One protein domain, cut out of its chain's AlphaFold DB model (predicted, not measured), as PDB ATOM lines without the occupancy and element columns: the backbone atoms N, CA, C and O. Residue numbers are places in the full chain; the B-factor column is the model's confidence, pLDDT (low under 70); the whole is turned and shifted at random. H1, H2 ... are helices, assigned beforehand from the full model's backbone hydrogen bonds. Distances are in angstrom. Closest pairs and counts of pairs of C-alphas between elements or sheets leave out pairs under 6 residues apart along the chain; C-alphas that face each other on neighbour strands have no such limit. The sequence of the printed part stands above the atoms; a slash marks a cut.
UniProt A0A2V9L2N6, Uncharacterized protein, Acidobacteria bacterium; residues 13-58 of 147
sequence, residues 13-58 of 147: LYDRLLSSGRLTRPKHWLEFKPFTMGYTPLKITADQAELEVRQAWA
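Overview. This is residues 13 to 58 of the 147 residues of an uncharacterized protein of Acidobacteria bacterium (UniProt A0A2V9L2N6). The longest helix, H2, sticks out at one end of a flat, winding loop, residues 20 to 45, and the short helix H1 sits at the other end, so far off that the two helices never meet. The printed part has 46 residues with two named helices, H1 then H2, and no named strand; its class is all helix, though under half of the residues are in named elements. It is only just loose, close to compact, with a radius of gyration of the C-alphas of 11.4 A, and spans 35 by 26 by 14 A.

Along the chain. Find C-alpha 46 at (-39.588, 15.133, -43.201); from there H2, residues 46 to 58, runs 18.6 A to C-alpha 58 at (-21.057, 15.801, -44.364). Go back to C-alpha 13 at (-45.466, 27.572, -34.288), where H1, residues 13 to 19, begins.

Arrangement. H2 and H1 are apart. In both, every O i to N i+4 pair is within hydrogen-bond range.

Size, cuts and confidence. The two C-alphas farthest apart, those of Ser 19 and Ala 58, are 35.1 A apart. The 26-residue link is long. The printed part has no cut, and no printed residue is under 70 in pLDDT.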
ATOM      1  N   LEU A  13     -45.759  28.550 -33.245       95.44
ATOM      2  CA  LEU A  13     -45.466  27.572 -34.288       95.44
ATOM      3  C   LEU A  13     -46.122  26.221 -33.984       95.44
ATOM      4  O   LEU A  13     -46.691  25.623 -34.893       95.44
ATOM      5  N   TYR A  14     -46.046  25.763 -32.734       96.25
ATOM      6  CA  TYR A  14     -46.676  24.521 -32.297       96.25
ATOM      7  C   TYR A  14     -48.183  24.560 -32.526       96.25
ATOM      8  O   TYR A  14     -48.701  23.688 -33.221       96.25
ATOM      9  N   ASP A  15     -48.852  25.616 -32.059       96.88
ATOM     10  CA  ASP A  15     -50.310  25.747 -32.179       96.88
ATOM     11  C   ASP A  15     -50.759  25.770 -33.643       96.88
ATOM     12  O   ASP A  15     -51.716  25.093 -34.013       96.88
ATOM     13  N   ARG A  16     -50.019  26.470 -34.517       96.69
ATOM     14  CA  ARG A  16     -50.293  26.486 -35.965       96.69
ATOM     15  C   ARG A  16     -50.063  25.131 -36.632       96.69
ATOM     16  O   ARG A  16     -50.808  24.751 -37.536       96.69
ATOM     17  N   LEU A  17     -49.010  24.406 -36.262       96.62
ATOM     18  CA  LEU A  17     -48.742  23.075 -36.818       96.62
ATOM     19  C   LEU A  17     -49.768  22.050 -36.335       96.62
ATOM     20  O   LEU A  17     -50.171  21.194 -37.120       96.62
ATOM     21  N   LEU A  18     -50.204  22.166 -35.081       95.88
ATOM     22  CA  LEU A  18     -51.251  21.338 -34.500       95.88
ATOM     23  C   LEU A  18     -52.605  21.611 -35.167       95.88
ATOM     24  O   LEU A  18     -53.223  20.675 -35.666       95.88
ATOM     25  N   SER A  19     -53.030  22.876 -35.258       96.56
ATOM     26  CA  SER A  19     -54.315  23.244 -35.872       96.56
ATOM     27  C   SER A  19     -54.380  22.930 -37.368       96.56
ATOM     28  O   SER A  19     -55.437  22.580 -37.878       96.56
ATOM     29  N   SER A  20     -53.243  22.996 -38.072       96.38
ATOM     30  CA  SER A  20     -53.144  22.602 -39.485       96.38
ATOM     31  C   SER A  20     -52.969  21.095 -39.710       96.38
ATOM     32  O   SER A  20     -52.777  20.680 -40.851       96.38
ATOM     33  N   GLY A  21     -52.971  20.271 -38.654       95.56
ATOM     34  CA  GLY A  21     -52.808  18.815 -38.758       95.56
ATOM     35  C   GLY A  21     -51.417  18.355 -39.215       95.56
ATOM     36  O   GLY A  21     -51.226  17.187 -39.542       95.56
ATOM     37  N   ARG A  22     -50.423  19.252 -39.254       95.69
ATOM     38  CA  ARG A  22     -49.058  18.954 -39.729       95.69
ATOM     39  C   ARG A  22     -48.100  18.540 -38.623       95.69
ATOM     40  O   ARG A  22     -46.967  18.167 -38.920       95.69
ATOM     41  N   LEU A  23     -48.509  18.616 -37.360       95.44
ATOM     42  CA  LEU A  23     -47.718  18.152 -36.228       95.44
ATOM     43  C   LEU A  23     -47.795  16.621 -36.120       95.44
ATOM     44  O   LEU A  23     -48.692  16.072 -35.489       95.44
ATOM     45  N   THR A  24     -46.840  15.927 -36.737       93.19
ATOM     46  CA  THR A  24     -46.817  14.457 -36.818       93.19
ATOM     47  C   THR A  24     -46.433  13.789 -35.503       93.19
ATOM     48  O   THR A  24     -46.768  12.628 -35.280       93.19
ATOM     49  N   ARG A  25     -45.733  14.507 -34.615       91.81
ATOM     50  CA  ARG A  25     -45.298  13.998 -33.308       91.81
ATOM     51  C   ARG A  25     -45.664  14.980 -32.193       91.81
ATOM     52  O   ARG A  25     -44.792  15.699 -31.707       91.81
ATOM     53  N   PRO A  26     -46.930  15.021 -31.743       90.44
ATOM     54  CA  PRO A  26     -47.397  16.056 -30.825       90.44
ATOM     55  C   PRO A  26     -46.710  16.095 -29.466       90.44
ATOM     56  O   PRO A  26     -46.737  17.147 -28.848       90.44
ATOM     57  N   LYS A  27     -46.093  14.991 -29.026       92.12
ATOM     58  CA  LYS A  27     -45.336  14.865 -27.766       92.12
ATOM     59  C   LYS A  27     -43.843  14.591 -28.003       92.12
ATOM     60  O   LYS A  27     -43.207  13.895 -27.216       92.12
ATOM     61  N   HIS A  28     -43.271  15.104 -29.099       88.69
ATOM     62  CA  HIS A  28     -41.883  14.821 -29.516       88.69
ATOM     63  C   HIS A  28     -40.811  15.105 -28.447       88.69
ATOM     64  O   HIS A  28     -39.748  14.493 -28.498       88.69
ATOM     65  N   TRP A  29     -41.089  15.972 -27.469       85.50
ATOM     66  CA  TRP A  29     -40.184  16.280 -26.358       85.50
ATOM     67  C   TRP A  29     -40.098  15.170 -25.301       85.50
ATOM     68  O   TRP A  29     -39.099  15.104 -24.594       85.50
ATOM     69  N   LEU A  30     -41.111  14.302 -25.188       90.00
ATOM     70  CA  LEU A  30     -41.070  13.122 -24.310       90.00
ATOM     71  C   LEU A  30     -40.344  11.945 -24.973       90.00
ATOM     72  O   LEU A  30     -39.832  11.062 -24.295       90.00
ATOM     73  N   GLU A  31     -40.281  11.946 -26.303       84.62
ATOM     74  CA  GLU A  31     -39.695  10.886 -27.119       84.62
ATOM     75  C   GLU A  31     -38.567  11.458 -27.976       84.62
ATOM     76  O   GLU A  31     -38.705  11.640 -29.191       84.62
ATOM     77  N   PHE A  32     -37.442  11.797 -27.356       81.00
ATOM     78  CA  PHE A  32     -36.356  12.422 -28.096       81.00
ATOM     79  C   PHE A  32     -35.831  11.497 -29.210       81.00
ATOM     80  O   PHE A  32     -35.311  10.412 -28.954       81.00
ATOM     81  N   LYS A  33     -35.958  11.955 -30.460       85.81
ATOM     82  CA  LYS A  33     -35.375  11.325 -31.649       85.81
ATOM     83  C   LYS A  33     -34.473  12.352 -32.329       85.81
ATOM     84  O   LYS A  33     -34.995  13.332 -32.869       85.81
ATOM     85  N   PRO A  34     -33.142  12.192 -32.257       83.19
ATOM     86  CA  PRO A  34     -32.229  13.188 -32.787       83.19
ATOM     87  C   PRO A  34     -32.421  13.316 -34.296       83.19
ATOM     88  O   PRO A  34     -32.378  12.327 -35.020       83.19
ATOM     89  N   PHE A  35     -32.594  14.557 -34.750       85.94
ATOM     90  CA  PHE A  35     -32.624  14.918 -36.170       85.94
ATOM     91  C   PHE A  35     -33.758  14.286 -36.976       85.94
ATOM     92  O   PHE A  35     -33.686  14.239 -38.196       85.94
ATOM     93  N   THR A  36     -34.835  13.897 -36.298       88.50
ATOM     94  CA  THR A  36     -36.094  13.516 -36.933       88.50
ATOM     95  C   THR A  36     -37.093  14.659 -36.787       88.50
ATOM     96  O   THR A  36     -37.296  15.181 -35.687       88.50
ATOM     97  N   MET A  37     -37.749  15.042 -37.883       91.56
ATOM     98  CA  MET A  37     -38.772  16.088 -37.846       91.56
ATOM     99  C   MET A  37     -39.965  15.695 -36.965       91.56
ATOM    100  O   MET A  37     -40.462  14.571 -37.012       91.56
ATOM    101  N   GLY A  38     -40.461  16.656 -36.180       92.50
ATOM    102  CA  GLY A  38     -41.699  16.514 -35.403       92.50
ATOM    103  C   GLY A  38     -42.967  16.956 -36.145       92.50
ATOM    104  O   GLY A  38     -44.056  16.882 -35.578       92.50
ATOM    105  N   TYR A  39     -42.826  17.462 -37.373       94.31
ATOM    106  CA  TYR A  39     -43.915  17.987 -38.195       94.31
ATOM    107  C   TYR A  39     -43.604  17.864 -39.693       94.31
ATOM    108  O   TYR A  39     -42.444  17.701 -40.070       94.31
ATOM    109  N   THR A  40     -44.620  18.009 -40.545       94.69
ATOM    110  CA  THR A  40     -44.481  17.998 -42.011       94.69
ATOM    111  C   THR A  40     -44.326  19.426 -42.563       94.69
ATOM    112  O   THR A  40     -45.255  20.246 -42.448       94.69
ATOM    113  N   PRO A  41     -43.166  19.784 -43.149       93.50
ATOM    114  CA  PRO A  41     -42.996  21.047 -43.866       93.50
ATOM    115  C   PRO A  41     -43.910  21.139 -45.092       93.50
ATOM    116  O   PRO A  41     -44.387  20.138 -45.603       93.50
ATOM    117  N   LEU A  42     -44.146  22.357 -45.587       94.06
ATOM    118  CA  LEU A  42     -45.037  22.566 -46.737       94.06
ATOM    119  C   LEU A  42     -44.409  22.175 -48.082       94.06
ATOM    120  O   LEU A  42     -45.127  21.791 -48.994       94.06
ATOM    121  N   LYS A  43     -43.089  22.343 -48.226       95.69
ATOM    122  CA  LYS A  43     -42.392  22.246 -49.523       95.69
ATOM    123  C   LYS A  43     -41.500  21.014 -49.668       95.69
ATOM    124  O   LYS A  43     -41.071  20.719 -50.774       95.69
ATOM    125  N   ILE A  44     -41.187  20.351 -48.560       95.88
ATOM    126  CA  ILE A  44     -40.294  19.191 -48.503       95.88
ATOM    127  C   ILE A  44     -40.858  18.174 -47.519       95.88
ATOM    128  O   ILE A  44     -41.578  18.542 -46.586       95.88
ATOM    129  N   THR A  45     -40.511  16.907 -47.701       93.94
ATOM    130  CA  THR A  45     -40.853  15.854 -46.743       93.94
ATOM    131  C   THR A  45     -39.966  15.937 -45.495       93.94
ATOM    132  O   THR A  45     -38.908  16.572 -45.493       93.94
ATOM    133  N   ALA A  46     -40.396  15.285 -44.411       91.94
ATOM    134  CA  ALA A  46     -39.588  15.133 -43.201       91.94
ATOM    135  C   ALA A  46     -38.227  14.472 -43.497       91.94
ATOM    136  O   ALA A  46     -37.198  14.956 -43.028       91.94
ATOM    137  N   ASP A  47     -38.226  13.431 -44.332       92.75
ATOM    138  CA  ASP A  47     -37.022  12.686 -44.711       92.75
ATOM    139  C   ASP A  47     -36.071  13.526 -45.566       92.75
ATOM    140  O   ASP A  47     -34.858  13.486 -45.371       92.75
ATOM    141  N   GLN A  48     -36.609  14.343 -46.481       95.69
ATOM    142  CA  GLN A  48     -35.809  15.305 -47.243       95.69
ATOM    143  C   GLN A  48     -35.142  16.320 -46.312       95.69
ATOM    144  O   GLN A  48     -33.952  16.586 -46.453       95.69
ATOM    145  N   ALA A  49     -35.870  16.848 -45.324       94.44
ATOM    146  CA  ALA A  49     -35.294  17.769 -44.347       94.44
ATOM    147  C   ALA A  49     -34.165  17.114 -43.528       94.44
ATOM    148  O   ALA A  49     -33.118  17.729 -43.319       94.44
ATOM    149  N   GLU A  50     -34.347  15.865 -43.086       92.94
ATOM    150  CA  GLU A  50     -33.296  15.111 -42.393       92.94
ATOM    151  C   GLU A  50     -32.073  14.875 -43.297       92.94
ATOM    152  O   GLU A  50     -30.931  15.067 -42.860       92.94
ATOM    153  N   LEU A  51     -32.294  14.508 -44.564       94.56
ATOM    154  CA  LEU A  51     -31.230  14.302 -45.546       94.56
ATOM    155  C   LEU A  51     -30.398  15.573 -45.759       94.56
ATOM    156  O   LEU A  51     -29.169  15.502 -45.722       94.56
ATOM    157  N   GLU A  52     -31.046  16.729 -45.904       95.00
ATOM    158  CA  GLU A  52     -30.376  18.028 -46.048       95.00
ATOM    159  C   GLU A  52     -29.467  18.334 -44.852       95.00
ATOM    160  O   GLU A  52     -28.311  18.736 -45.013       95.00
ATOM    161  N   VAL A  53     -29.938  18.076 -43.628       94.12
ATOM    162  CA  VAL A  53     -29.123  18.272 -42.422       94.12
ATOM    163  C   VAL A  53     -27.913  17.328 -42.412       94.12
ATOM    164  O   VAL A  53     -26.790  17.763 -42.122       94.12
ATOM    165  N   ARG A  54     -28.099  16.055 -42.785       93.00
ATOM    166  CA  ARG A  54     -26.995  15.084 -42.899       93.00
ATOM    167  C   ARG A  54     -25.973  15.510 -43.955       93.00
ATOM    168  O   ARG A  54     -24.766  15.437 -43.703       93.00
ATOM    169  N   GLN A  55     -26.435  15.999 -45.102       95.31
ATOM    170  CA  GLN A  55     -25.585  16.509 -46.176       95.31
ATOM    171  C   GLN A  55     -24.816  17.766 -45.750       95.31
ATOM    172  O   GLN A  55     -23.618  17.891 -46.039       95.31
ATOM    173  N   ALA A  56     -25.455  18.666 -45.003       95.44
ATOM    174  CA  ALA A  56     -24.812  19.856 -44.458       95.44
ATOM    175  C   ALA A  56     -23.670  19.498 -43.491       95.44
ATOM    176  O   ALA A  56     -22.560  20.031 -43.621       95.44
ATOM    177  N   TRP A  57     -23.870  18.536 -42.579       94.69
ATOM    178  CA  TRP A  57     -22.773  18.028 -41.744       94.69
ATOM    179  C   TRP A  57     -21.677  17.360 -42.571       94.69
ATOM    180  O   TRP A  57     -20.497  17.615 -42.321       94.69
ATOM    181  N   ALA A  58     -22.035  16.536 -43.559       94.50
ATOM    182  CA  ALA A  58     -21.057  15.801 -44.364       94.50
ATOM    183  C   ALA A  58     -20.131  16.767 -45.108       94.50
ATOM    184  O   ALA A  58     -18.912  16.582 -45.139       94.50
TER     185      ALA A  58